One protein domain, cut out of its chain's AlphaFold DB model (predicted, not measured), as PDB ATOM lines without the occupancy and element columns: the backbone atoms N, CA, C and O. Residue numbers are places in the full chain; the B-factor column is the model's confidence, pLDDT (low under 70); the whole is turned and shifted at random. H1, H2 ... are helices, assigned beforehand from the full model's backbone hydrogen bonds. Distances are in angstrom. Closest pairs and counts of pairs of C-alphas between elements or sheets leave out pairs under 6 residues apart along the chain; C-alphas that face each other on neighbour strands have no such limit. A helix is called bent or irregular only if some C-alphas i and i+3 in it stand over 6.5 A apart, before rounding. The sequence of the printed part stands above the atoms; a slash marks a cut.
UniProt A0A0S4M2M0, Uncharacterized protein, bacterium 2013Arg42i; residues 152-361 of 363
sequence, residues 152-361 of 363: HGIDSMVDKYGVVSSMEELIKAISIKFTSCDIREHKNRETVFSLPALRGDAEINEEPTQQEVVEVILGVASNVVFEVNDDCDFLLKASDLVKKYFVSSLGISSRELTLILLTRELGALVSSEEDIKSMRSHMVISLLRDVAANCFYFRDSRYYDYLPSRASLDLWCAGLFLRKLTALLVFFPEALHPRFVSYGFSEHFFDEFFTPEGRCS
ATOM      1  N   HIS A 152     108.390 120.841  93.536       55.00
ATOM      2  CA  HIS A 152     108.891 119.460  93.636       55.00
ATOM      3  C   HIS A 152     108.084 118.570  94.596       55.00
ATOM      4  O   HIS A 152     108.215 117.347  94.549       55.00
ATOM      5  N   GLY A 153     107.257 119.154  95.471       57.41
ATOM      6  CA  GLY A 153     106.445 118.384  96.414       57.41
ATOM      7  C   GLY A 153     105.248 117.690  95.762       57.41
ATOM      8  O   GLY A 153     104.870 116.603  96.195       57.41
ATOM      9  N   ILE A 154     104.673 118.294  94.719       57.50
ATOM     10  CA  ILE A 154     103.412 117.838  94.119       57.50
ATOM     11  C   ILE A 154     103.648 116.667  93.164       57.50
ATOM     12  O   ILE A 154     102.941 115.666  93.245       57.50
ATOM     13  N   ASP A 155     104.689 116.735  92.334       58.72
ATOM     14  CA  ASP A 155     105.026 115.664  91.385       58.72
ATOM     15  C   ASP A 155     105.380 114.358  92.125       58.72
ATOM     16  O   ASP A 155     104.891 113.274  91.815       58.72
ATOM     17  N   SER A 156     106.098 114.484  93.251       63.34
ATOM     18  CA  SER A 156     106.346 113.368  94.169       63.34
ATOM     19  C   SER A 156     105.072 112.825  94.825       63.34
ATOM     20  O   SER A 156     105.084 111.683  95.283       63.34
ATOM     21  N   MET A 157     104.017 113.628  94.964       62.00
ATOM     22  CA  MET A 157     102.775 113.220  95.617       62.00
ATOM     23  C   MET A 157     101.890 112.418  94.659       62.00
ATOM     24  O   MET A 157     101.301 111.426  95.077       62.00
ATOM     25  N   VAL A 158     101.846 112.798  93.381       62.53
ATOM     26  CA  VAL A 158     101.009 112.169  92.347       62.53
ATOM     27  C   VAL A 158     101.412 110.708  92.089       62.53
ATOM     28  O   VAL A 158     100.547 109.827  92.098       62.53
ATOM     29  N   ASP A 159     102.711 110.424  91.977       67.00
ATOM     30  CA  ASP A 159     103.210 109.055  91.764       67.00
ATOM     31  C   ASP A 159     103.185 108.200  93.039       67.00
ATOM     32  O   ASP A 159     102.997 106.983  92.989       67.00
ATOM     33  N   LYS A 160     103.320 108.826  94.214       71.12
ATOM     34  CA  LYS A 160     103.408 108.122  95.504       71.12
ATOM     35  C   LYS A 160     102.159 107.311  95.846       71.12
ATOM     36  O   LYS A 160     102.272 106.316  96.562       71.12
ATOM     37  N   TYR A 161     100.991 107.729  95.369       70.69
ATOM     38  CA  TYR A 161      99.726 107.052  95.658       70.69
ATOM     39  C   TYR A 161      99.291 106.077  94.560       70.69
ATOM     40  O   TYR A 161      98.234 105.475  94.695       70.69
ATOM     41  N   GLY A 162     100.058 105.918  93.474       80.81
ATOM     42  CA  GLY A 162      99.680 105.031  92.366       80.81
ATOM     43  C   GLY A 162      98.443 105.490  91.582       80.81
ATOM     44  O   GLY A 162      97.943 104.743  90.745       80.81
ATOM     45  N   VAL A 163      97.959 106.722  91.808       79.75
ATOM     46  CA  VAL A 163      96.763 107.267  91.134       79.75
ATOM     47  C   VAL A 163      96.958 107.280  89.625       79.75
ATOM     48  O   VAL A 163      96.037 106.965  88.875       79.75
ATOM     49  N   VAL A 164      98.170 107.623  89.186       81.81
ATOM     50  CA  VAL A 164      98.559 107.641  87.776       81.81
ATOM     51  C   VAL A 164      98.349 106.277  87.138       81.81
ATOM     52  O   VAL A 164      97.635 106.193  86.141       81.81
ATOM     53  N   SER A 165      98.888 105.228  87.758       87.88
ATOM     54  CA  SER A 165      98.788 103.856  87.266       87.88
ATOM     55  C   SER A 165      97.347 103.350  87.281       87.88
ATOM     56  O   SER A 165      96.881 102.829  86.274       87.88
ATOM     57  N   SER A 166      96.595 103.564  88.366       86.75
ATOM     58  CA  SER A 166      95.189 103.133  88.430       86.75
ATOM     59  C   SER A 166      94.309 103.861  87.415       86.75
ATOM     60  O   SER A 166      93.431 103.250  86.805       86.75
ATOM     61  N   MET A 167      94.548 105.155  87.198       88.38
ATOM     62  CA  MET A 167      93.857 105.922  86.166       88.38
ATOM     63  C   MET A 167      94.228 105.419  84.767       88.38
ATOM     64  O   MET A 167      93.352 105.261  83.928       88.38
ATOM     65  N   GLU A 168      95.502 105.133  84.500       90.69
ATOM     66  CA  GLU A 168      95.959 104.607  83.209       90.69
ATOM     67  C   GLU A 168      95.393 103.222  82.906       90.69
ATOM     68  O   GLU A 168      94.910 102.993  81.800       90.69
ATOM     69  N   GLU A 169      95.380 102.318  83.885       93.00
ATOM     70  CA  GLU A 169      94.756 101.000  83.755       93.00
ATOM     71  C   GLU A 169      93.255 101.115  83.483       93.00
ATOM     72  O   GLU A 169      92.731 100.447  82.586       93.00
ATOM     73  N   LEU A 170      92.564 101.994  84.219       92.81
ATOM     74  CA  LEU A 170      91.143 102.248  84.020       92.81
ATOM     75  C   LEU A 170      90.875 102.819  82.622       92.81
ATOM     76  O   LEU A 170      90.052 102.275  81.889       92.81
ATOM     77  N   ILE A 171      91.593 103.868  82.221       93.69
ATOM     78  CA  ILE A 171      91.439 104.493  80.903       93.69
ATOM     79  C   ILE A 171      91.775 103.507  79.790       93.69
ATOM     80  O   ILE A 171      91.031 103.435  78.820       93.69
ATOM     81  N   LYS A 172      92.813 102.682  79.939       92.50
ATOM     82  CA  LYS A 172      93.137 101.626  78.973       92.50
ATOM     83  C   LYS A 172      91.983 100.637  78.814       92.50
ATOM     84  O   LYS A 172      91.594 100.336  77.685       92.50
ATOM     85  N   ALA A 173      91.406 100.165  79.918       92.19
ATOM     86  CA  ALA A 173      90.264  99.253  79.886       92.19
ATOM     87  C   ALA A 173      89.030  99.889  79.222       92.19
ATOM     88  O   ALA A 173      88.366  99.245  78.405       92.19
ATOM     89  N   ILE A 174      88.747 101.161  79.530       91.00
ATOM     90  CA  ILE A 174      87.635 101.906  78.930       91.00
ATOM     91  C   ILE A 174      87.886 102.128  77.439       91.00
ATOM     92  O   ILE A 174      87.001 101.831  76.648       91.00
ATOM     93  N   SER A 175      89.077 102.579  77.035       89.69
ATOM     94  CA  SER A 175      89.433 102.834  75.632       89.69
ATOM     95  C   SER A 175      89.289 101.587  74.766       89.69
ATOM     96  O   SER A 175      88.722 101.669  73.680       89.69
ATOM     97  N   ILE A 176      89.740 100.424  75.254       89.00
ATOM     98  CA  ILE A 176      89.588  99.148  74.537       89.00
ATOM     99  C   ILE A 176      88.107  98.847  74.293       89.00
ATOM    100  O   ILE A 176      87.719  98.507  73.178       89.00
ATOM    101  N   LYS A 177      87.252  98.988  75.311       88.06
ATOM    102  CA  LYS A 177      85.809  98.763  75.142       88.06
ATOM    103  C   LYS A 177      85.144  99.831  74.280       88.06
ATOM    104  O   LYS A 177      84.285  99.506  73.469       88.06
ATOM    105  N   PHE A 178      85.550 101.085  74.431       85.56
ATOM    106  CA  PHE A 178      85.010 102.216  73.686       85.56
ATOM    107  C   PHE A 178      85.223 102.053  72.176       85.56
ATOM    108  O   PHE A 178      84.342 102.402  71.394       85.56
ATOM    109  N   THR A 179      86.361 101.488  71.761       84.06
ATOM    110  CA  THR A 179      86.676 101.248  70.344       84.06
ATOM    111  C   THR A 179      86.179  99.899  69.820       84.06
ATOM    112  O   THR A 179      85.900  99.784  68.627       84.06
ATOM    113  N   SER A 180      86.036  98.886  70.681       81.69
ATOM    114  CA  SER A 180      85.630  97.528  70.274       81.69
ATOM    115  C   SER A 180      84.129  97.240  70.374       81.69
ATOM    116  O   SER A 180      83.660  96.289  69.751       81.69
ATOM    117  N   CYS A 181      83.360  98.024  71.135       76.75
ATOM    118  CA  CYS A 181      81.923  97.819  71.333       76.75
ATOM    119  C   CYS A 181      81.089  98.938  70.707       76.75
ATOM    120  O   CYS A 181      81.510 100.096  70.633       76.75
ATOM    121  N   ASP A 182      79.851  98.617  70.316       75.19
ATOM    122  CA  ASP A 182      78.900  99.662  69.967       75.19
ATOM    123  C   ASP A 182      78.367 100.355  71.222       75.19
ATOM    124  O   ASP A 182      77.423  99.906  71.865       75.19
ATOM    125  N   ILE A 183      78.960 101.499  71.558       71.62
ATOM    126  CA  ILE A 183      78.520 102.339  72.678       71.62
ATOM    127  C   ILE A 183      77.075 102.860  72.532       71.62
ATOM    128  O   ILE A 183      76.506 103.308  73.528       71.62
ATOM    129  N   ARG A 184      76.461 102.785  71.336       69.38
ATOM    130  CA  ARG A 184      75.036 103.097  71.121       69.38
ATOM    131  C   ARG A 184      74.109 101.943  71.452       69.38
ATOM    132  O   ARG A 184      72.928 102.203  71.687       69.38
ATOM    133  N   GLU A 185      74.581 100.696  71.371       66.69
ATOM    134  CA  GLU A 185      73.697  99.553  71.556       66.69
ATOM    135  C   GLU A 185      73.034  99.673  72.926       66.69
ATOM    136  O   GLU A 185      73.692  99.715  73.965       66.69
ATOM    137  N   HIS A 186      71.702  99.748  72.896       51.53
ATOM    138  CA  HIS A 186      70.823  99.948  74.046       51.53
ATOM    139  C   HIS A 186      71.115  98.976  75.195       51.53
ATOM    140  O   HIS A 186      70.874  99.300  76.353       51.53
ATOM    141  N   LYS A 187      71.711  97.816  74.887       55.72
ATOM    142  CA  LYS A 187      72.219  96.863  75.873       55.72
ATOM    143  C   LYS A 187      73.159  97.504  76.886       55.72
ATOM    144  O   LYS A 187      73.007  97.215  78.062       55.72
ATOM    145  N   ASN A 188      74.046  98.406  76.466       55.22
ATOM    146  CA  ASN A 188      74.943  99.114  77.381       55.22
ATOM    147  C   ASN A 188      74.182 100.078  78.300       55.22
ATOM    148  O   ASN A 188      74.557 100.246  79.454       55.22
ATOM    149  N   ARG A 189      73.082 100.682  77.830       61.44
ATOM    150  CA  ARG A 189      72.208 101.473  78.707       61.44
ATOM    151  C   ARG A 189      71.472 100.584  79.692       61.44
ATOM    152  O   ARG A 189      71.517 100.845  80.886       61.44
ATOM    153  N   GLU A 190      70.812  99.532  79.213       63.72
ATOM    154  CA  GLU A 190      70.075  98.611  80.080       63.72
ATOM    155  C   GLU A 190      70.974  97.986  81.141       63.72
ATOM    156  O   GLU A 190      70.545  97.890  82.286       63.72
ATOM    157  N   THR A 191      72.210  97.606  80.807       64.81
ATOM    158  CA  THR A 191      73.157  97.061  81.786       64.81
ATOM    159  C   THR A 191      73.589  98.115  82.792       64.81
ATOM    160  O   THR A 191      73.521  97.840  83.986       64.81
ATOM    161  N   VAL A 192      73.931  99.332  82.349       64.94
ATOM    162  CA  VAL A 192      74.336 100.424  83.248       64.94
ATOM    163  C   VAL A 192      73.187 100.812  84.185       64.94
ATOM    164  O   VAL A 192      73.370 100.811  85.397       64.94
ATOM    165  N   PHE A 193      71.969 101.028  83.685       63.38
ATOM    166  CA  PHE A 193      70.798 101.305  84.533       63.38
ATOM    167  C   PHE A 193      70.340 100.097  85.366       63.38
ATOM    168  O   PHE A 193      69.583 100.239  86.334       63.38
ATOM    169  N   SER A 194      70.788  98.894  85.015       66.12
ATOM    170  CA  SER A 194      70.565  97.690  85.815       66.12
ATOM    171  C   SER A 194      71.644  97.446  86.859       66.12
ATOM    172  O   SER A 194      71.468  96.529  87.662       66.12
ATOM    173  N   LEU A 195      72.701  98.265  86.912       70.94
ATOM    174  CA  LEU A 195      73.693  98.166  87.973       70.94
ATOM    175  C   LEU A 195      73.008  98.400  89.326       70.94
ATOM    176  O   LEU A 195      72.412  99.464  89.538       70.94
ATOM    177  N   PRO A 196      73.097  97.436  90.264       68.12
ATOM    178  CA  PRO A 196      72.477  97.557  91.581       68.12
ATOM    179  C   PRO A 196      72.882  98.850  92.296       68.12
ATOM    180  O   PRO A 196      72.047  99.501  92.920       68.12
ATOM    181  N   ALA A 197      74.138  99.267  92.113       67.69
ATOM    182  CA  ALA A 197      74.698 100.481  92.693       67.69
ATOM    183  C   ALA A 197      74.008 101.778  92.224       67.69
ATOM    184  O   ALA A 197      74.020 102.771  92.947       67.69
ATOM    185  N   LEU A 198      73.369 101.782  91.049       74.44
ATOM    186  CA  LEU A 198      72.659 102.952  90.521       74.44
ATOM    187  C   LEU A 198      71.155 102.948  90.851       74.44
ATOM    188  O   LEU A 198      70.508 103.998  90.768       74.44
ATOM    189  N   ARG A 199      70.584 101.813  91.281       72.19
ATOM    190  CA  ARG A 199      69.139 101.681  91.557       72.19
ATOM    191  C   ARG A 199      68.676 102.260  92.896       72.19
ATOM    192  O   ARG A 199      67.478 102.361  93.105       72.19
ATOM    193  N   GLY A 200      69.576 102.704  93.772       63.50
ATOM    194  CA  GLY A 200      69.223 103.475  94.977       63.50
ATOM    195  C   GLY A 200      68.572 102.691  96.126       63.50
ATOM    196  O   GLY A 200      68.513 103.214  97.233       63.50
ATOM    197  N   ASP A 201      68.159 101.440  95.906       62.31
ATOM    198  CA  ASP A 201      67.416 100.650  96.903       62.31
ATOM    199  C   ASP A 201      68.283  99.738  97.776       62.31
ATOM    200  O   ASP A 201      67.787  99.089  98.697       62.31
ATOM    201  N   ALA A 202      69.586  99.677  97.518       57.75
ATOM    202  CA  ALA A 202      70.476  98.821  98.275       57.75
ATOM    203  C   ALA A 202      71.663  99.638  98.792       57.75
ATOM    204  O   ALA A 202      72.530 100.051  98.023       57.75
ATOM    205  N   GLU A 203      71.714  99.843 100.114       61.00
ATOM    206  CA  GLU A 203      72.920 100.234 100.863       61.00
ATOM    207  C   GLU A 203      73.959  99.103 100.784       61.00
ATOM    208  O   GLU A 203      74.368  98.509 101.788       61.00
ATOM    209  N   ILE A 204      74.363  98.730  99.572       58.00
ATOM    210  CA  ILE A 204      75.410  97.744  99.395       58.00
ATOM    211  C   ILE A 204      76.707  98.472  99.734       58.00
ATOM    212  O   ILE A 204      77.275  99.228  98.946       58.00
ATOM    213  N   ASN A 205      77.184  98.235 100.954       69.00
ATOM    214  CA  ASN A 205      78.515  98.620 101.423       69.00
ATOM    215  C   ASN A 205      79.653  97.976 100.604       69.00
ATOM    216  O   ASN A 205      80.815  98.118 100.965       69.00
ATOM    217  N   GLU A 206      79.341  97.279  99.515       85.12
ATOM    218  CA  GLU A 206      80.302  96.621  98.649       85.12
ATOM    219  C   GLU A 206      81.123  97.652  97.877       85.12
ATOM    220  O   GLU A 206      80.633  98.709  97.452       85.12
ATOM    221  N   GLU A 207      82.420  97.381  97.795       90.56
ATOM    222  CA  GLU A 207      83.356  98.210  97.057       90.56
ATOM    223  C   GLU A 207      83.122  98.001  95.559       90.56
ATOM    224  O   GLU A 207      83.055  96.853  95.118       90.56
ATOM    225  N   PRO A 208      82.976  99.083  94.776       93.00
ATOM    226  CA  PRO A 208      82.711  98.964  93.351       93.00
ATOM    227  C   PRO A 208      83.894  98.295  92.658       93.00
ATOM    228  O   PRO A 208      85.059  98.631  92.890       93.00
ATOM    229  N   THR A 209      83.591  97.350  91.781       93.69
ATOM    230  CA  THR A 209      84.589  96.663  90.969       93.69
ATOM    231  C   THR A 209      85.063  97.560  89.826       93.69
ATOM    232  O   THR A 209      84.338  98.430  89.341       93.69
ATOM    233  N   GLN A 210      86.277  97.318  89.324       93.88
ATOM    234  CA  GLN A 210      86.793  98.043  88.157       93.88
ATOM    235  C   GLN A 210      85.865  97.901  86.939       93.88
ATOM    236  O   GLN A 210      85.680  98.855  86.192       93.88
ATOM    237  N   GLN A 211      85.249  96.732  86.750       92.50
ATOM    238  CA  GLN A 211      84.331  96.483  85.640       92.50
ATOM    239  C   GLN A 211      83.079  97.370  85.713       92.50
ATOM    240  O   GLN A 211      82.701  97.949  84.696       92.50
ATOM    241  N   GLU A 212      82.468  97.513  86.892       92.06
ATOM    242  CA  GLU A 212      81.304  98.393  87.084       92.06
ATOM    243  C   GLU A 212      81.665  99.850  86.788       92.06
ATOM    244  O   GLU A 212      80.926 100.555  86.105       92.06
ATOM    245  N   VAL A 213      82.841 100.291  87.238       94.56
ATOM    246  CA  VAL A 213      83.355 101.648  86.993       94.56
ATOM    247  C   VAL A 213      83.570 101.888  85.498       94.56
ATOM    248  O   VAL A 213      83.179 102.932  84.979       94.56
ATOM    249  N   VAL A 214      84.146 100.910  84.789       93.31
ATOM    250  CA  VAL A 214      84.321 100.956  83.331       93.31
ATOM    251  C   VAL A 214      82.968 101.096  82.629       93.31
ATOM    252  O   VAL A 214      82.827 101.938  81.746       93.31
ATOM    253  N   GLU A 215      81.972 100.293  83.007       90.88
ATOM    254  CA  GLU A 215      80.632 100.337  82.406       90.88
ATOM    255  C   GLU A 215      79.934 101.675  82.655       90.88
ATOM    256  O   GLU A 215      79.377 102.261  81.726       90.88
ATOM    257  N   VAL A 216      80.032 102.212  83.873       92.94
ATOM    258  CA  VAL A 216      79.478 103.525  84.222       92.94
ATOM    259  C   VAL A 216      80.130 104.643  83.412       92.94
ATOM    260  O   VAL A 216      79.416 105.473  82.849       92.94
ATOM    261  N   ILE A 217      81.463 104.668  83.301       94.06
ATOM    262  CA  ILE A 217      82.158 105.709  82.529       94.06
ATOM    263  C   ILE A 217      81.825 105.597  81.037       94.06
ATOM    264  O   ILE A 217      81.609 106.621  80.392       94.06
ATOM    265  N   LEU A 218      81.712 104.381  80.488       91.69
ATOM    266  CA  LEU A 218      81.239 104.178  79.113       91.69
ATOM    267  C   LEU A 218      79.806 104.678  78.918       91.69
ATOM    268  O   LEU A 218      79.519 105.288  77.888       91.69
ATOM    269  N   GLY A 219      78.925 104.457  79.898       90.19
ATOM    270  CA  GLY A 219      77.566 104.997  79.903       90.19
ATOM    271  C   GLY A 219      77.570 106.524  79.833       90.19
ATOM    272  O   GLY A 219      76.996 107.098  78.910       90.19
ATOM    273  N   VAL A 220      78.313 107.183  80.729       93.00
ATOM    274  CA  VAL A 220      78.471 108.648  80.727       93.00
ATOM    275  C   VAL A 220      79.046 109.143  79.397       93.00
ATOM    276  O   VAL A 220      78.503 110.076  78.809       93.00
ATOM    277  N   ALA A 221      80.103 108.507  78.885       92.69
ATOM    278  CA  ALA A 221      80.708 108.858  77.604       92.69
ATOM    279  C   ALA A 221      79.713 108.730  76.445       92.69
ATOM    280  O   ALA A 221      79.620 109.638  75.622       92.69
ATOM    281  N   SER A 222      78.934 107.647  76.401       88.81
ATOM    282  CA  SER A 222      77.874 107.454  75.410       88.81
ATOM    283  C   SER A 222      76.823 108.561  75.504       88.81
ATOM    284  O   SER A 222      76.482 109.176  74.494       88.81
ATOM    285  N   ASN A 223      76.374 108.909  76.709       89.62
ATOM    286  CA  ASN A 223      75.352 109.937  76.892       89.62
ATOM    287  C   ASN A 223      75.812 111.318  76.442       89.62
ATOM    288  O   ASN A 223      75.095 112.017  75.726       89.62
ATOM    289  N   VAL A 224      77.037 111.672  76.815       91.62
ATOM    290  CA  VAL A 224      77.702 112.912  76.421       91.62
ATOM    291  C   VAL A 224      77.870 112.976  74.896       91.62
ATOM    292  O   VAL A 224      77.532 113.976  74.254       91.62
ATOM    293  N   VAL A 225      78.346 111.887  74.289       90.06
ATOM    294  CA  VAL A 225      78.604 111.812  72.848       90.06
ATOM    295  C   VAL A 225      77.309 111.800  72.032       90.06
ATOM    296  O   VAL A 225      77.271 112.461  71.004       90.06
ATOM    297  N   PHE A 226      76.242 111.128  72.465       86.19
ATOM    298  CA  PHE A 226      74.992 111.000  71.692       86.19
ATOM    299  C   PHE A 226      73.848 111.893  72.171       86.19
ATOM    300  O   PHE A 226      72.715 111.718  71.732       86.19
ATOM    301  N   GLU A 227      74.133 112.836  73.063       87.88
ATOM    302  CA  GLU A 227      73.142 113.760  73.625       87.88
ATOM    303  C   GLU A 227      71.937 113.072  74.247       87.88
ATOM    304  O   GLU A 227      70.786 113.489  74.115       87.88
ATOM    305  N   VAL A 228      72.220 111.988  74.951       84.19
ATOM    306  CA  VAL A 228      71.203 111.249  75.672       84.19
ATOM    307  C   VAL A 228      70.852 112.036  76.913       84.19
ATOM    308  O   VAL A 228      71.674 112.170  77.816       84.19
ATOM    309  N   ASN A 229      69.632 112.553  76.936       77.25
ATOM    310  CA  ASN A 229      69.138 113.344  78.046       77.25
ATOM    311  C   ASN A 229      68.853 112.435  79.252       77.25
ATOM    312  O   ASN A 229      67.719 112.020  79.470       77.25
ATOM    313  N   ASP A 230      69.918 112.090  79.969       73.56
ATOM    314  CA  ASP A 230      69.866 111.384  81.239       73.56
ATOM    315  C   ASP A 230      69.789 112.381  82.391       73.56
ATOM    316  O   ASP A 230      70.408 113.448  82.358       73.56
ATOM    317  N   ASP A 231      69.057 111.996  83.432       81.75
ATOM    318  CA  ASP A 231      68.852 112.828  84.609       81.75
ATOM    319  C   ASP A 231      70.185 113.140  85.308       81.75
ATOM    320  O   ASP A 231      71.082 112.293  85.402       81.75
ATOM    321  N   CYS A 232      70.307 114.338  85.885       87.19
ATOM    322  CA  CYS A 232      71.471 114.718  86.696       87.19
ATOM    323  C   CYS A 232      71.750 113.705  87.826       87.19
ATOM    324  O   CYS A 232      72.908 113.487  88.186       87.19
ATOM    325  N   ASP A 233      70.714 113.022  88.321       87.88
ATOM    326  CA  ASP A 233      70.825 111.947  89.308       87.88
ATOM    327  C   ASP A 233      71.711 110.787  88.830       87.88
ATOM    328  O   ASP A 233      72.461 110.220  89.629       87.88
ATOM    329  N   PHE A 234      71.675 110.438  87.539       89.00
ATOM    330  CA  PHE A 234      72.563 109.421  86.975       89.00
ATOM    331  C   PHE A 234      74.029 109.865  87.059       89.00
ATOM    332  O   PHE A 234      74.869 109.109  87.546       89.00
ATOM    333  N   LEU A 235      74.333 111.102  86.652       92.38
ATOM    334  CA  LEU A 235      75.694 111.652  86.683       92.38
ATOM    335  C   LEU A 235      76.239 111.750  88.112       92.38
ATOM    336  O   LEU A 235      77.411 111.453  88.348       92.38
ATOM    337  N   LEU A 236      75.393 112.122  89.074       92.25
ATOM    338  CA  LEU A 236      75.759 112.173  90.491       92.25
ATOM    339  C   LEU A 236      76.084 110.778  91.037       92.25
ATOM    340  O   LEU A 236      77.145 110.586  91.626       92.25
ATOM    341  N   LYS A 237      75.235 109.779  90.771       92.31
ATOM    342  CA  LYS A 237      75.493 108.393  91.193       92.31
ATOM    343  C   LYS A 237      76.729 107.801  90.514       92.31
ATOM    344  O   LYS A 237      77.516 107.110  91.159       92.31
ATOM    345  N   ALA A 238      76.928 108.098  89.230       93.38
ATOM    346  CA  ALA A 238      78.128 107.721  88.496       93.38
ATOM    347  C   ALA A 238      79.384 108.338  89.132       93.38
ATOM    348  O   ALA A 238      80.368 107.635  89.359       93.38
ATOM    349  N   SER A 239      79.331 109.627  89.489       95.25
ATOM    350  CA  SER A 239      80.399 110.320  90.219       95.25
ATOM    351  C   SER A 239      80.731 109.624  91.534       95.25
ATOM    352  O   SER A 239      81.901 109.350  91.803       95.25
ATOM    353  N   ASP A 240      79.713 109.307  92.336       94.38
ATOM    354  CA  ASP A 240      79.887 108.670  93.641       94.38
ATOM    355  C   ASP A 240      80.507 107.276  93.511       94.38
ATOM    356  O   ASP A 240      81.421 106.936  94.266       94.38
ATOM    357  N   LEU A 241      80.082 106.493  92.516       94.38
ATOM    358  CA  LEU A 241      80.631 105.165  92.239       94.38
ATOM    359  C   LEU A 241      82.107 105.237  91.826       94.38
ATOM    360  O   LEU A 241      82.943 104.527  92.391       94.38
ATOM    361  N   VAL A 242      82.451 106.132  90.894       95.38
ATOM    362  CA  VAL A 242      83.835 106.329  90.423       95.38
ATOM    363  C   VAL A 242      84.727 106.843  91.557       95.38
ATOM    364  O   VAL A 242      85.831 106.335  91.762       95.38
ATOM    365  N   LYS A 243      84.245 107.808  92.351       95.56
ATOM    366  CA  LYS A 243      84.951 108.301  93.544       95.56
ATOM    367  C   LYS A 243      85.194 107.185  94.545       95.56
ATOM    368  O   LYS A 243      86.316 107.053  95.024       95.56
ATOM    369  N   LYS A 244      84.168 106.388  94.856       95.19
ATOM    370  CA  LYS A 244      84.265 105.276  95.808       95.19
ATOM    371  C   LYS A 244      85.304 104.253  95.348       95.19
ATOM    372  O   LYS A 244      86.121 103.845  96.163       95.19
ATOM    373  N   TYR A 245      85.343 103.921  94.056       95.19
ATOM    374  CA  TYR A 245      86.368 103.041  93.486       95.19
ATOM    375  C   TYR A 245      87.785 103.561  93.717       95.19
ATOM    376  O   TYR A 245      88.622 102.849  94.269       95.19
ATOM    377  N   PHE A 246      88.060 104.811  93.340       94.31
ATOM    378  CA  PHE A 246      89.388 105.396  93.518       94.31
ATOM    379  C   PHE A 246      89.769 105.549  94.994       94.31
ATOM    380  O   PHE A 246      90.891 105.233  95.373       94.31
ATOM    381  N   VAL A 247      88.838 105.983  95.844       94.56
ATOM    382  CA  VAL A 247      89.064 106.108  97.292       94.56
ATOM    383  C   VAL A 247      89.400 104.750  97.917       94.56
ATOM    384  O   VAL A 247      90.377 104.661  98.659       94.56
ATOM    385  N   SER A 248      88.650 103.692  97.588       93.31
ATOM    386  CA  SER A 248      88.901 102.333  98.092       93.31
ATOM    387  C   SER A 248      90.205 101.737  97.553       93.31
ATOM    388  O   SER A 248      90.985 101.182  98.320       93.31
ATOM    389  N   SER A 249      90.474 101.873  96.250       92.12
ATOM    390  CA  SER A 249      91.666 101.286  95.612       92.12
ATOM    391  C   SER A 249      92.974 101.975  96.001       92.12
ATOM    392  O   SER A 249      93.997 101.307  96.143       92.12
ATOM    393  N   LEU A 250      92.951 103.296  96.195       90.56
ATOM    394  CA  LEU A 250      94.148 104.103  96.452       90.56
ATOM    395  C   LEU A 250      94.346 104.425  97.940       90.56
ATOM    396  O   LEU A 250      95.433 104.836  98.345       90.56
ATOM    397  N   GLY A 251      93.302 104.277  98.763       92.56
ATOM    398  CA  GLY A 251      93.344 104.630 100.184       92.56
ATOM    399  C   GLY A 251      93.508 106.132 100.442       92.56
ATOM    400  O   GLY A 251      94.076 106.517 101.465       92.56
ATOM    401  N   ILE A 252      93.037 106.978  99.521       92.75
ATOM    402  CA  ILE A 252      93.095 108.447  99.615       92.75
ATOM    403  C   ILE A 252      91.706 109.040  99.841       92.75
ATOM    404  O   ILE A 252      90.688 108.424  99.533       92.75
ATOM    405  N   SER A 253      91.638 110.268 100.345       93.19
ATOM    406  CA  SER A 253      90.368 110.984 100.464       93.19
ATOM    407  C   SER A 253      89.830 111.434  99.098       93.19
ATOM    408  O   SER A 253      90.583 111.722  98.169       93.19
ATOM    409  N   SER A 254      88.507 111.591  98.982       91.00
ATOM    410  CA  SER A 254      87.873 112.128  97.760       91.00
ATOM    411  C   SER A 254      88.389 113.530  97.389       91.00
ATOM    412  O   SER A 254      88.488 113.879  96.209       91.00
ATOM    413  N   ARG A 255      88.778 114.322  98.394       90.25
ATOM    414  CA  ARG A 255      89.418 115.626  98.202       90.25
ATOM    415  C   ARG A 255      90.794 115.490  97.548       90.25
ATOM    416  O   ARG A 255      91.068 116.206  96.591       90.25
ATOM    417  N   GLU A 256      91.642 114.594  98.052       90.50
ATOM    418  CA  GLU A 256      92.969 114.334  97.473       90.50
ATOM    419  C   GLU A 256      92.854 113.804  96.046       90.50
ATOM    420  O   GLU A 256      93.559 114.291  95.169       90.50
ATOM    421  N   LEU A 257      91.909 112.894  95.790       91.62
ATOM    422  CA  LEU A 257      91.612 112.412  94.441       91.62
ATOM    423  C   LEU A 257      91.296 113.570  93.485       91.62
ATOM    424  O   LEU A 257      91.857 113.646  92.396       91.62
ATOM    425  N   THR A 258      90.420 114.484  93.903       90.75
ATOM    426  CA  THR A 258      90.025 115.644  93.091       90.75
ATOM    427  C   THR A 258      91.222 116.539  92.776       90.75
ATOM    428  O   THR A 258      91.407 116.922  91.625       90.75
ATOM    429  N   LEU A 259      92.051 116.842  93.780       88.56
ATOM    430  CA  LEU A 259      93.271 117.631  93.598       88.56
ATOM    431  C   LEU A 259      94.220 116.953  92.604       88.56
ATOM    432  O   LEU A 259      94.607 117.578  91.626       88.56
ATOM    433  N   ILE A 260      94.523 115.667  92.803       88.19
ATOM    434  CA  ILE A 260      95.453 114.917  91.947       88.19
ATOM    435  C   ILE A 260      94.965 114.882  90.495       88.19
ATOM    436  O   ILE A 260      95.749 115.144  89.584       88.19
ATOM    437  N   LEU A 261      93.679 114.595  90.266       89.00
ATOM    438  CA  LEU A 261      93.114 114.567  88.914       89.00
ATOM    439  C   LEU A 261      93.178 115.947  88.249       89.00
ATOM    440  O   LEU A 261      93.623 116.049  87.109       89.00
ATOM    441  N   LEU A 262      92.792 117.014  88.955       87.25
ATOM    442  CA  LEU A 262      92.804 118.366  88.393       87.25
ATOM    443  C   LEU A 262      94.215 118.879  88.118       87.25
ATOM    444  O   LEU A 262      94.453 119.412  87.038       87.25
ATOM    445  N   THR A 263      95.158 118.686  89.041       86.50
ATOM    446  CA  THR A 263      96.565 119.047  88.823       86.50
ATOM    447  C   THR A 263      97.134 118.319  87.604       86.50
ATOM    448  O   THR A 263      97.925 118.886  86.856       86.50
ATOM    449  N   ARG A 264      96.710 117.077  87.347       85.00
ATOM    450  CA  ARG A 264      97.186 116.316  86.186       85.00
ATOM    451  C   ARG A 264      96.589 116.800  84.863       85.00
ATOM    452  O   ARG A 264      97.289 116.776  83.854       85.00
ATOM    453  N   GLU A 265      95.321 117.208  84.849       86.38
ATOM    454  CA  GLU A 265      94.663 117.690  83.625       86.38
ATOM    455  C   GLU A 265      94.961 119.158  83.306       86.38
ATOM    456  O   GLU A 265      94.997 119.539  82.139       86.38
ATOM    457  N   LEU A 266      95.169 119.985  84.331       80.12
ATOM    458  CA  LEU A 266      95.320 121.439  84.203       80.12
ATOM    459  C   LEU A 266      96.748 121.916  84.506       80.12
ATOM    460  O   LEU A 266      97.044 123.107  84.406       80.12
ATOM    461  N   GLY A 267      97.637 120.997  84.881       79.44
ATOM    462  CA  GLY A 267      99.012 121.290  85.268       79.44
ATOM    463  C   GLY A 267      99.126 121.974  86.636       79.44
ATOM    464  O   GLY A 267      98.257 121.872  87.503       79.44
ATOM    465  N   ALA A 268     100.223 122.712  86.828       66.25
ATOM    466  CA  ALA A 268     100.608 123.338  88.100       66.25
ATOM    467  C   ALA A 268      99.677 124.471  88.593       66.25
ATOM    468  O   ALA A 268      99.950 125.086  89.622       66.25
ATOM    469  N   LEU A 269      98.581 124.757  87.883       69.94
ATOM    470  CA  LEU A 269      97.613 125.796  88.247       69.94
ATOM    471  C   LEU A 269      96.805 125.454  89.507       69.94
ATOM    472  O   LEU A 269      96.201 126.337  90.106       69.94
ATOM    473  N   VAL A 270      96.796 124.183  89.918       73.94
ATOM    474  CA  VAL A 270      96.027 123.708  91.070       73.94
ATOM    475  C   VAL A 270      96.986 123.206  92.141       73.94
ATOM    476  O   VAL A 270      97.494 122.088  92.048       73.94
ATOM    477  N   SER A 271      97.239 124.045  93.150       76.88
ATOM    478  CA  SER A 271      98.111 123.713  94.288       76.88
ATOM    479  C   SER A 271      97.341 123.588  95.609       76.88
ATOM    480  O   SER A 271      97.811 122.934  96.541       76.88
ATOM    481  N   SER A 272      96.152 124.189  95.705       81.62
ATOM    482  CA  SER A 272      95.332 124.223  96.920       81.62
ATOM    483  C   SER A 272      93.825 124.127  96.642       81.62
ATOM    484  O   SER A 272      93.357 124.232  95.509       81.62
ATOM    485  N   GLU A 273      93.028 123.920  97.693       83.88
ATOM    486  CA  GLU A 273      91.559 123.909  97.580       83.88
ATOM    487  C   GLU A 273      91.008 125.319  97.314       83.88
ATOM    488  O   GLU A 273      89.969 125.490  96.675       83.88
ATOM    489  N   GLU A 274      91.704 126.339  97.801       85.62
ATOM    490  CA  GLU A 274      91.411 127.744  97.556       85.62
ATOM    491  C   GLU A 274      91.589 128.091  96.070       85.62
ATOM    492  O   GLU A 274      90.731 128.770  95.496       85.62
ATOM    493  N   ASP A 275      92.620 127.540  95.420       82.75
ATOM    494  CA  ASP A 275      92.804 127.646  93.964       82.75
ATOM    495  C   ASP A 275      91.639 126.973  93.237       82.75
ATOM    496  O   ASP A 275      91.028 127.566  92.349       82.75
ATOM    497  N   ILE A 276      91.234 125.777  93.690       84.19
ATOM    498  CA  ILE A 276      90.080 125.078  93.116       84.19
ATOM    499  C   ILE A 276      88.811 125.924  93.209       84.19
ATOM    500  O   ILE A 276      88.023 125.966  92.267       84.19
ATOM    501  N   LYS A 277      88.569 126.569  94.353       85.06
ATOM    502  CA  LYS A 277      87.375 127.399  94.568       85.06
ATOM    503  C   LYS A 277      87.398 128.658  93.711       85.06
ATOM    504  O   LYS A 277      86.362 129.008  93.156       85.06
ATOM    505  N   SER A 278      88.548 129.319  93.609       84.56
ATOM    506  CA  SER A 278      88.683 130.573  92.860       84.56
ATOM    507  C   SER A 278      88.679 130.371  91.345       84.56
ATOM    508  O   SER A 278      88.105 131.188  90.634       84.56
ATOM    509  N   MET A 279      89.248 129.267  90.854       82.44
ATOM    510  CA  MET A 279      89.360 128.969  89.422       82.44
ATOM    511  C   MET A 279      88.313 127.968  88.924       82.44
ATOM    512  O   MET A 279      88.398 127.514  87.784       82.44
ATOM    513  N   ARG A 280      87.326 127.592  89.751       83.81
ATOM    514  CA  ARG A 280      86.397 126.493  89.447       83.81
ATOM    515  C   ARG A 280      85.761 126.606  88.067       83.81
ATOM    516  O   ARG A 280      85.836 125.649  87.304       83.81
ATOM    517  N   SER A 281      85.137 127.744  87.771       86.00
ATOM    518  CA  SER A 281      84.436 127.975  86.504       86.00
ATOM    519  C   SER A 281      85.391 127.808  85.326       86.00
ATOM    520  O   SER A 281      85.155 126.964  84.465       86.00
ATOM    521  N   HIS A 282      86.525 128.510  85.348       88.06
ATOM    522  CA  HIS A 282      87.565 128.419  84.325       88.06
ATOM    523  C   HIS A 282      88.043 126.973  84.098       88.06
ATOM    524  O   HIS A 282      88.114 126.504  82.962       88.06
ATOM    525  N   MET A 283      88.332 126.238  85.175       88.50
ATOM    526  CA  MET A 283      88.785 124.846  85.104       88.50
ATOM    527  C   MET A 283      87.734 123.920  84.485       88.50
ATOM    528  O   MET A 283      88.053 123.149  83.579       88.50
ATOM    529  N   VAL A 284      86.480 124.009  84.947       89.88
ATOM    530  CA  VAL A 284      85.380 123.197  84.405       89.88
ATOM    531  C   VAL A 284      85.171 123.517  82.931       89.88
ATOM    532  O   VAL A 284      85.053 122.600  82.127       89.88
ATOM    533  N   ILE A 285      85.186 124.794  82.553       90.38
ATOM    534  CA  ILE A 285      84.972 125.231  81.168       90.38
ATOM    535  C   ILE A 285      86.101 124.768  80.253       90.38
ATOM    536  O   ILE A 285      85.823 124.315  79.144       90.38
ATOM    537  N   SER A 286      87.354 124.844  80.706       90.94
ATOM    538  CA  SER A 286      88.502 124.348  79.943       90.94
ATOM    539  C   SER A 286      88.360 122.852  79.655       90.94
ATOM    540  O   SER A 286      88.416 122.440  78.497       90.94
ATOM    541  N   LEU A 287      88.092 122.047  80.688       91.81
ATOM    542  CA  LEU A 287      87.889 120.605  80.528       91.81
ATOM    543  C   LEU A 287      86.670 120.295  79.654       91.81
ATOM    544  O   LEU A 287      86.716 119.403  78.808       91.81
ATOM    545  N   LEU A 288      85.576 121.031  79.843       92.44
ATOM    546  CA  LEU A 288      84.333 120.818  79.113       92.44
ATOM    547  C   LEU A 288      84.497 121.144  77.629       92.44
ATOM    548  O   LEU A 288      83.973 120.420  76.788       92.44
ATOM    549  N   ARG A 289      85.265 122.189  77.295       91.81
ATOM    550  CA  ARG A 289      85.610 122.529  75.911       91.81
ATOM    551  C   ARG A 289      86.385 121.398  75.242       91.81
ATOM    552  O   ARG A 289      86.067 121.040  74.110       91.81
ATOM    553  N   ASP A 290      87.346 120.814  75.947       91.06
ATOM    554  CA  ASP A 290      88.120 119.687  75.432       91.06
ATOM    555  C   ASP A 290      87.253 118.440  75.223       91.06
ATOM    556  O   ASP A 290      87.365 117.769  74.195       91.06
ATOM    557  N   VAL A 291      86.360 118.138  76.169       93.06
ATOM    558  CA  VAL A 291      85.389 117.042  76.038       93.06
ATOM    559  C   VAL A 291      84.468 117.289  74.842       93.06
ATOM    560  O   VAL A 291      84.359 116.421  73.980       93.06
ATOM    561  N   ALA A 292      83.878 118.481  74.732       91.62
ATOM    562  CA  ALA A 292      82.969 118.842  73.647       91.62
ATOM    563  C   ALA A 292      83.634 118.749  72.265       91.62
ATOM    564  O   ALA A 292      83.052 118.181  71.341       91.62
ATOM    565  N   ALA A 293      84.870 119.243  72.126       89.88
ATOM    566  CA  ALA A 293      85.628 119.160  70.877       89.88
ATOM    567  C   ALA A 293      85.798 117.705  70.408       89.88
ATOM    568  O   ALA A 293      85.588 117.391  69.236       89.88
ATOM    569  N   ASN A 294      86.102 116.799  71.340       89.69
ATOM    570  CA  ASN A 294      86.223 115.374  71.050       89.69
ATOM    571  C   ASN A 294      84.862 114.713  70.773       89.69
ATOM    572  O   ASN A 294      84.779 113.830  69.921       89.69
ATOM    573  N   CYS A 295      83.774 115.160  71.409       88.44
ATOM    574  CA  CYS A 295      82.432 114.671  71.088       88.44
ATOM    575  C   CYS A 295      82.077 114.899  69.620       88.44
ATOM    576  O   CYS A 295      81.544 113.987  68.998       88.44
ATOM    577  N   PHE A 296      82.399 116.063  69.045       83.12
ATOM    578  CA  PHE A 296      82.171 116.320  67.619       83.12
ATOM    579  C   PHE A 296      82.954 115.364  66.716       83.12
ATOM    580  O   PHE A 296      82.414 114.902  65.714       83.12
ATOM    581  N   TYR A 297      84.197 115.045  67.088       83.50
ATOM    582  CA  TYR A 297      85.014 114.077  66.358       83.50
ATOM    583  C   TYR A 297      84.387 112.685  66.388       83.50
ATOM    584  O   TYR A 297      84.207 112.065  65.340       83.50
ATOM    585  N   PHE A 298      83.989 112.219  67.575       83.06
ATOM    586  CA  PHE A 298      83.328 110.928  67.678       83.06
ATOM    587  C   PHE A 298      82.000 110.945  66.928       83.06
ATOM    588  O   PHE A 298      81.732 109.951  66.269       83.06
ATOM    589  N   ARG A 299      81.260 112.072  66.936       81.12
ATOM    590  CA  ARG A 299      79.962 112.295  66.259       81.12
ATOM    591  C   ARG A 299      79.925 112.074  64.759       81.12
ATOM    592  O   ARG A 299      78.835 111.958  64.193       81.12
ATOM    593  N   ASP A 300      81.073 112.003  64.107       77.06
ATOM    594  CA  ASP A 300      81.109 111.719  62.686       77.06
ATOM    595  C   ASP A 300      80.605 110.290  62.405       77.06
ATOM    596  O   ASP A 300      81.189 109.292  62.829       77.06
ATOM    597  N   SER A 301      79.521 110.217  61.623       59.53
ATOM    598  CA  SER A 301      78.876 109.009  61.083       59.53
ATOM    599  C   SER A 301      79.837 107.908  60.628       59.53
ATOM    600  O   SER A 301      79.546 106.720  60.795       59.53
ATOM    601  N   ARG A 302      81.013 108.280  60.107       65.62
ATOM    602  CA  ARG A 302      82.038 107.329  59.661       65.62
ATOM    603  C   ARG A 302      82.544 106.439  60.789       65.62
ATOM    604  O   ARG A 302      82.772 105.260  60.553       65.62
ATOM    605  N   TYR A 303      82.678 106.969  62.000       61.25
ATOM    606  CA  TYR A 303      83.111 106.204  63.169       61.25
ATOM    607  C   TYR A 303      81.960 105.463  63.849       61.25
ATOM    608  O   TYR A 303      82.181 104.778  64.839       61.25
ATOM    609  N   TYR A 304      80.734 105.561  63.340       62.84
ATOM    610  CA  TYR A 304      79.563 104.986  63.997       62.84
ATOM    611  C   TYR A 304      78.922 103.857  63.235       62.84
ATOM    612  O   TYR A 304      78.687 102.795  63.805       62.84
ATOM    613  N   ASP A 305      78.649 104.079  61.956       66.12
ATOM    614  CA  ASP A 305      77.868 103.131  61.170       66.12
ATOM    615  C   ASP A 305      78.728 101.957  60.676       66.12
ATOM    616  O   ASP A 305      78.207 100.972  60.151       66.12
ATOM    617  N   TYR A 306      80.052 102.031  60.862       68.94
ATOM    618  CA  TYR A 306      80.994 101.040  60.363       68.94
ATOM    619  C   TYR A 306      81.978 100.578  61.449       68.94
ATOM    620  O   TYR A 306      82.930 101.274  61.799       68.94
ATOM    621  N   LEU A 307      81.773  99.357  61.959       67.69
ATOM    622  CA  LEU A 307      82.651  98.689  62.937       67.69
ATOM    623  C   LEU A 307      84.150  98.755  62.567       67.69
ATOM    624  O   LEU A 307      84.954  99.111  63.425       67.69
ATOM    625  N   PRO A 308      84.564  98.502  61.308       70.56
ATOM    626  CA  PRO A 308      85.972  98.648  60.929       70.56
ATOM    627  C   PRO A 308      86.517 100.077  61.063       70.56
ATOM    628  O   PRO A 308      87.698 100.253  61.346       70.56
ATOM    629  N   SER A 309      85.677 101.102  60.900       69.25
ATOM    630  CA  SER A 309      86.080 102.497  61.112       69.25
ATOM    631  C   SER A 309      86.223 102.834  62.599       69.25
ATOM    632  O   SER A 309      87.059 103.662  62.953       69.25
ATOM    633  N   ARG A 310      85.508 102.145  63.495       68.38
ATOM    634  CA  ARG A 310      85.717 102.261  64.953       68.38
ATOM    635  C   ARG A 310      87.039 101.692  65.415       68.38
ATOM    636  O   ARG A 310      87.724 102.327  66.204       68.38
ATOM    637  N   ALA A 311      87.417 100.535  64.880       72.19
ATOM    638  CA  ALA A 311      88.728  99.953  65.149       72.19
ATOM    639  C   ALA A 311      89.877 100.858  64.663       72.19
ATOM    640  O   ALA A 311      91.000 100.717  65.131       72.19
ATOM    641  N   SER A 312      89.594 101.798  63.748       77.38
ATOM    642  CA  SER A 312      90.541 102.827  63.304       77.38
ATOM    643  C   SER A 312      90.514 104.115  64.133       77.38
ATOM    644  O   SER A 312      91.233 105.058  63.802       77.38
ATOM    645  N   LEU A 313      89.685 104.192  65.184       81.81
ATOM    646  CA  LEU A 313      89.760 105.295  66.133       81.81
ATOM    647  C   LEU A 313      91.129 105.281  66.797       81.81
ATOM    648  O   LEU A 313      91.583 104.257  67.306       81.81
ATOM    649  N   ASP A 314      91.750 106.449  66.821       84.69
ATOM    650  CA  ASP A 314      92.984 106.643  67.553       84.69
ATOM    651  C   ASP A 314      92.738 106.424  69.055       84.69
ATOM    652  O   ASP A 314      92.011 107.183  69.710       84.69
ATOM    653  N   LEU A 315      93.340 105.358  69.591       85.94
ATOM    654  CA  LEU A 315      93.272 104.997  71.007       85.94
ATOM    655  C   LEU A 315      93.816 106.115  71.894       85.94
ATOM    656  O   LEU A 315      93.340 106.279  73.019       85.94
ATOM    657  N   TRP A 316      94.773 106.895  71.388       87.50
ATOM    658  CA  TRP A 316      95.322 108.037  72.099       87.50
ATOM    659  C   TRP A 316      94.280 109.148  72.260       87.50
ATOM    660  O   TRP A 316      93.991 109.558  73.388       87.50
ATOM    661  N   CYS A 317      93.639 109.578  71.167       87.94
ATOM    662  CA  CYS A 317      92.524 110.530  71.227       87.94
ATOM    663  C   CYS A 317      91.390 110.042  72.146       87.94
ATOM    664  O   CYS A 317      90.896 110.809  72.975       87.94
ATOM    665  N   ALA A 318      91.006 108.762  72.051       89.69
ATOM    666  CA  ALA A 318      89.995 108.177  72.934       89.69
ATOM    667  C   ALA A 318      90.425 108.228  74.409       89.69
ATOM    668  O   ALA A 318      89.645 108.641  75.266       89.69
ATOM    669  N   GLY A 319      91.678 107.876  74.706       91.31
ATOM    670  CA  GLY A 319      92.231 107.923  76.058       91.31
ATOM    671  C   GLY A 319      92.228 109.331  76.652       91.31
ATOM    672  O   GLY A 319      91.786 109.511  77.787       91.31
ATOM    673  N   LEU A 320      92.651 110.342  75.885       91.38
ATOM    674  CA  LEU A 320      92.625 111.744  76.321       91.38
ATOM    675  C   LEU A 320      91.201 112.231  76.604       91.38
ATOM    676  O   LEU A 320      90.958 112.864  77.632       91.38
ATOM    677  N   PHE A 321      90.255 111.906  75.723       93.69
ATOM    678  CA  PHE A 321      88.846 112.226  75.923       93.69
ATOM    679  C   PHE A 321      88.294 111.597  77.207       93.69
ATOM    680  O   PHE A 321      87.740 112.299  78.055       93.69
ATOM    681  N   LEU A 322      88.480 110.286  77.378       94.50
ATOM    682  CA  LEU A 322      87.969 109.538  78.528       94.50
ATOM    683  C   LEU A 322      88.600 110.003  79.840       94.50
ATOM    684  O   LEU A 322      87.930 110.041  80.875       94.50
ATOM    685  N   ARG A 323      89.871 110.401  79.803       94.50
ATOM    686  CA  ARG A 323      90.586 110.936  80.959       94.50
ATOM    687  C   ARG A 323      89.998 112.268  81.421       94.50
ATOM    688  O   ARG A 323      89.656 112.390  82.600       94.50
ATOM    689  N   LYS A 324      89.774 113.212  80.503       94.81
ATOM    690  CA  LYS A 324      89.132 114.504  80.808       94.81
ATOM    691  C   LYS A 324      87.679 114.341  81.243       94.81
ATOM    692  O   LYS A 324      87.249 114.979  82.202       94.81
ATOM    693  N   LEU A 325      86.941 113.441  80.592       95.69
ATOM    694  CA  LEU A 325      85.571 113.101  80.972       95.69
ATOM    695  C   LEU A 325      85.512 112.533  82.393       95.69
ATOM    696  O   LEU A 325      84.680 112.962  83.184       95.69
ATOM    697  N   THR A 326      86.416 111.623  82.753       95.50
ATOM    698  CA  THR A 326      86.477 111.051  84.108       95.50
ATOM    699  C   THR A 326      86.865 112.108  85.144       95.50
ATOM    700  O   THR A 326      86.273 112.152  86.223       95.50
ATOM    701  N   ALA A 327      87.810 112.998  84.823       94.50
ATOM    702  CA  ALA A 327      88.177 114.108  85.698       94.50
ATOM    703  C   ALA A 327      86.981 115.041  85.960       94.50
ATOM    704  O   ALA A 327      86.703 115.368  87.114       94.50
ATOM    705  N   LEU A 328      86.220 115.398  84.916       94.69
ATOM    706  CA  LEU A 328      84.968 116.144  85.057       94.69
ATOM    707  C   LEU A 328      83.916 115.365  85.842       94.69
ATOM    708  O   LEU A 328      83.269 115.943  86.704       94.69
ATOM    709  N   LEU A 329      83.766 114.063  85.611       95.62
ATOM    710  CA  LEU A 329      82.793 113.237  86.322       95.62
ATOM    711  C   LEU A 329      83.078 113.205  87.828       95.62
ATOM    712  O   LEU A 329      82.157 113.268  88.642       95.62
ATOM    713  N   VAL A 330      84.351 113.143  88.221       94.38
ATOM    714  CA  VAL A 330      84.755 113.206  89.630       94.38
ATOM    715  C   VAL A 330      84.588 114.622  90.181       94.38
ATOM    716  O   VAL A 330      84.017 114.799  91.257       94.38
ATOM    717  N   PHE A 331      85.060 115.642  89.473       91.69
ATOM    718  CA  PHE A 331      85.095 117.000  90.008       91.69
ATOM    719  C   PHE A 331      83.735 117.705  89.975       91.69
ATOM    720  O   PHE A 331      83.330 118.326  90.958       91.69
ATOM    721  N   PHE A 332      83.043 117.615  88.844       93.12
ATOM    722  CA  PHE A 332      81.854 118.389  88.515       93.12
ATOM    723  C   PHE A 332      80.935 117.594  87.560       93.12
ATOM    724  O   PHE A 332      80.838 117.902  86.369       93.12
ATOM    725  N   PRO A 333      80.266 116.539  88.059       94.06
ATOM    726  CA  PRO A 333      79.539 115.592  87.213       94.06
ATOM    727  C   PRO A 333      78.423 116.233  86.395       94.06
ATOM    728  O   PRO A 333      78.233 115.884  85.236       94.06
ATOM    729  N   GLU A 334      77.703 117.201  86.958       92.94
ATOM    730  CA  GLU A 334      76.546 117.802  86.293       92.94
ATOM    731  C   GLU A 334      76.917 118.621  85.047       92.94
ATOM    732  O   GLU A 334      76.088 118.757  84.154       92.94
ATOM    733  N   ALA A 335      78.164 119.097  84.918       92.38
ATOM    734  CA  ALA A 335      78.632 119.764  83.696       92.38
ATOM    735  C   ALA A 335      78.716 118.811  82.493       92.38
ATOM    736  O   ALA A 335      78.731 119.272  81.353       92.38
ATOM    737  N   LEU A 336      78.734 117.494  82.726       93.62
ATOM    738  CA  LEU A 336      78.672 116.482  81.669       93.62
ATOM    739  C   LEU A 336      77.249 116.238  81.157       93.62
ATOM    740  O   LEU A 336      77.064 115.442  80.240       93.62
ATOM    741  N   HIS A 337      76.232 116.907  81.701       91.44
ATOM    742  CA  HIS A 337      74.897 116.816  81.126       91.44
ATOM    743  C   HIS A 337      74.935 117.297  79.659       91.44
ATOM    744  O   HIS A 337      75.520 118.351  79.381       91.44
ATOM    745  N   PRO A 338      74.322 116.594  78.688       89.75
ATOM    746  CA  PRO A 338      74.544 116.910  77.276       89.75
ATOM    747  C   PRO A 338      74.117 118.304  76.840       89.75
ATOM    748  O   PRO A 338      74.745 118.899  75.964       89.75
ATOM    749  N   ARG A 339      73.089 118.861  77.490       87.12
ATOM    750  CA  ARG A 339      72.689 120.267  77.321       87.12
ATOM    751  C   ARG A 339      73.836 121.246  77.589       87.12
ATOM    752  O   ARG A 339      73.810 122.357  77.083       87.12
ATOM    753  N   PHE A 340      74.826 120.867  78.384       88.56
ATOM    754  CA  PHE A 340      75.966 121.722  78.674       88.56
ATOM    755  C   PHE A 340      77.145 121.458  77.747       88.56
ATOM    756  O   PHE A 340      77.739 122.399  77.226       88.56
ATOM    757  N   VAL A 341      77.427 120.190  77.452       89.31
ATOM    758  CA  VAL A 341      78.524 119.812  76.547       89.31
ATOM    759  C   VAL A 341      78.299 120.356  75.125       89.31
ATOM    760  O   VAL A 341      79.241 120.800  74.474       89.31
ATOM    761  N   SER A 342      77.055 120.355  74.639       81.88
ATOM    762  CA  SER A 342      76.723 120.667  73.238       81.88
ATOM    763  C   SER A 342      76.697 122.158  72.879       81.88
ATOM    764  O   SER A 342      77.015 122.512  71.745       81.88
ATOM    765  N   TYR A 343      76.347 123.045  73.816       76.00
ATOM    766  CA  TYR A 343      76.067 124.458  73.508       76.00
ATOM    767  C   TYR A 343      77.294 125.379  73.540       76.00
ATOM    768  O   TYR A 343      77.178 126.553  73.196       76.00
ATOM    769  N   GLY A 344      78.470 124.860  73.905       66.44
ATOM    770  CA  GLY A 344      79.672 125.670  74.079       66.44
ATOM    771  C   GLY A 344      79.580 126.525  75.344       66.44
ATOM    772  O   GLY A 344      78.771 127.439  75.464       66.44
ATOM    773  N   PHE A 345      80.424 126.217  76.324       75.62
ATOM    774  CA  PHE A 345      80.367 126.865  77.629       75.62
ATOM    775  C   PHE A 345      81.166 128.169  77.671       75.62
ATOM    776  O   PHE A 345      82.356 128.195  77.350       75.62
ATOM    777  N   SER A 346      80.509 129.241  78.114       83.19
ATOM    778  CA  SER A 346      81.159 130.477  78.560       83.19
ATOM    779  C   SER A 346      81.113 130.574  80.086       83.19
ATOM    780  O   SER A 346      80.266 129.943  80.716       83.19
ATOM    781  N   GLU A 347      81.993 131.381  80.681       82.44
ATOM    782  CA  GLU A 347      81.999 131.623  82.135       82.44
ATOM    783  C   GLU A 347      80.680 132.214  82.623       82.44
ATOM    784  O   GLU A 347      80.101 131.716  83.581       82.44
ATOM    785  N   HIS A 348      80.137 133.185  81.888       84.94
ATOM    786  CA  HIS A 348      78.839 133.772  82.213       84.94
ATOM    787  C   HIS A 348      77.715 132.728  82.206       84.94
ATOM    788  O   HIS A 348      76.858 132.729  83.084       84.94
ATOM    789  N   PHE A 349      77.711 131.832  81.216       83.75
ATOM    790  CA  PHE A 349      76.725 130.755  81.160       83.75
ATOM    791  C   PHE A 349      76.914 129.782  82.332       83.75
ATOM    792  O   PHE A 349      75.946 129.355  82.947       83.75
ATOM    793  N   PHE A 350      78.154 129.457  82.698       85.12
ATOM    794  CA  PHE A 350      78.417 128.610  83.858       85.12
ATOM    795  C   PHE A 350      77.830 129.201  85.148       85.12
ATOM    796  O   PHE A 350      77.108 128.504  85.858       85.12
ATOM    797  N   ASP A 351      78.067 130.487  85.404       84.75
ATOM    798  CA  ASP A 351      77.590 131.169  86.613       84.75
ATOM    799  C   ASP A 351      76.056 131.322  86.660       84.75
ATOM    800  O   ASP A 351      75.475 131.456  87.737       84.75
ATOM    801  N   GLU A 352      75.383 131.294  85.505       86.44
ATOM    802  CA  GLU A 352      73.920 131.347  85.412       86.44
ATOM    803  C   GLU A 352      73.265 130.000  85.753       86.44
ATOM    804  O   GLU A 352      72.221 129.956  86.408       86.44
ATOM    805  N   PHE A 353      73.877 128.894  85.321       85.81
ATOM    806  CA  PHE A 353      73.281 127.561  85.430       85.81
ATOM    807  C   PHE A 353      73.748 126.771  86.653       85.81
ATOM    808  O   PHE A 353      73.017 125.873  87.096       85.81
ATOM    809  N   PHE A 354      74.902 127.115  87.229       87.38
ATOM    810  CA  PHE A 354      75.480 126.412  88.368       87.38
ATOM    811  C   PHE A 354      75.580 127.286  89.612       87.38
ATOM    812  O   PHE A 354      75.984 128.445  89.568       87.38
ATOM    813  N   THR A 355      75.253 126.706  90.767       86.06
ATOM    814  CA  THR A 355      75.453 127.392  92.044       86.06
ATOM    815  C   THR A 355      76.947 127.512  92.377       86.06
ATOM    816  O   THR A 355      77.764 126.744  91.859       86.06
ATOM    817  N   PRO A 356      77.342 128.399  93.311       76.31
ATOM    818  CA  PRO A 356      78.716 128.464  93.811       76.31
ATOM    819  C   PRO A 356      79.211 127.160  94.450       76.31
ATOM    820  O   PRO A 356      80.413 126.971  94.608       76.31
ATOM    821  N   GLU A 357      78.317 126.250  94.836       78.31
ATOM    822  CA  GLU A 357      78.630 124.895  95.311       78.31
ATOM    823  C   GLU A 357      78.811 123.893  94.164       78.31
ATOM    824  O   GLU A 357      79.232 122.764  94.401       78.31
ATOM    825  N   GLY A 358      78.532 124.312  92.933       75.31
ATOM    826  CA  GLY A 358      78.632 123.506  91.731       75.31
ATOM    827  C   GLY A 358      77.406 122.657  91.435       75.31
ATOM    828  O   GLY A 358      77.545 121.659  90.740       75.31
ATOM    829  N   ARG A 359      76.235 123.023  91.973       83.38
ATOM    830  CA  ARG A 359      74.992 122.301  91.691       83.38
ATOM    831  C   ARG A 359      74.276 122.865  90.479       83.38
ATOM    832  O   ARG A 359      74.143 124.083  90.363       83.38
ATOM    833  N   CYS A 360      73.777 121.994  89.615       81.88
ATOM    834  CA  CYS A 360      72.928 122.378  88.498       81.88
ATOM    835  C   CYS A 360      71.579 122.908  89.003       81.88
ATOM    836  O   CYS A 360      70.911 122.291  89.835       81.88
ATOM    837  N   SER A 361      71.166 124.067  88.495       75.69
ATOM    838  CA  SER A 361      69.836 124.638  88.758       75.69
ATOM    839  C   SER A 361      68.734 124.020  87.890       75.69
ATOM    840  O   SER A 361      67.551 124.135  88.220       75.69
TER     841      SER A 361
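AT A GLANCE: This is residues 152 to 361 of the 363 residues of an uncharacterized protein of bacterium 2013Arg42i (UniProt A0A0S4M2M0). This is a ball of crossed helices: H10 runs through the middle, H2, H5, H6 and H8 pack round it, and H4 packs on H2 and H5. Short helices cover parts of the outside, H12 and H13 on H8, H3 on H4 and H9 at one end of H2, while H11 sits among H5, H8 and H10 and H1 lies far from the middle. The printed part has 210 residues with thirteen named helices, H1 to H13 in chain order, no named strand, and the class all helix. It is compact and rounded, with a radius of gyration of the C-alphas of 16.6 A and spans of 46 by 40 by 37 A.

IN THESE COORDINATES: The longest helices have 19 residues: H8, residues 280 to 298, 26.9 A, from C-alpha 280 at (86.397, 126.493, 89.447), and H5, residues 232 to 250, 26.9 A. H10 is residues 315 to 331, 23.9 A, H4 residues 210 to 226, 24.0 A, H2 residues 163 to 180, 25.6 A, and H6 residues 254 to 269, 19.3 A. H6 is irregular, with C-alphas 265 and 268 9.3 A apart, and has a kink of 73 degrees near residue 263. The short ones are H1, 152 to 160, beginning at (108.891, 119.460, 93.636), H3, 186 to 193, H7, 273 to 278, H9, 307 to 311, H11, 333 to 336, H12, 338 to 341, and H13, 347 to 353, ending at (73.281, 127.561, 85.430).

HOW THE PARTS SIT: H8 touches H10, closest C-alphas Val 291 and Phe 321 at 5.9 A, opposite ways at a shallow tilt of 34.8 degrees, only just short of steep. H10 and H4 are the hubs, touching six helices each. H10 touches H2 at a steep tilt of 58 degrees, Gly 319 to Ser 175, 5.8 A between C-alphas. H5 is about perpendicular to H10, at 79 degrees, and they touch at C-alphas Ser 239 and Val 330, 5.3 A. H4 and H5 form a hairpin, closest C-alphas Val 213 and Val 242, 5.8 A. H1 and H3 are apart. Every O i to N i+4 pair is within hydrogen-bond range in H2, H3, H4, H5, H7, H8, H9, H10 and H13; H6 has 10 of 12, H1 2 of 5 with 3 of 6 O i to N i+3 pairs, and H11 and H12 are too short for such a pair.

THE WHOLE: The C-alphas of Gly 153 and Asp 305 are farthest apart, 47.9 A. The printed part has no cut. The link from H3 to H4, residues 194 to 209, is long. Mean pLDDT of the printed part is 82.9; 39 residues are under 70, among them 152 to 159, 184 to 194 and 301 to 307.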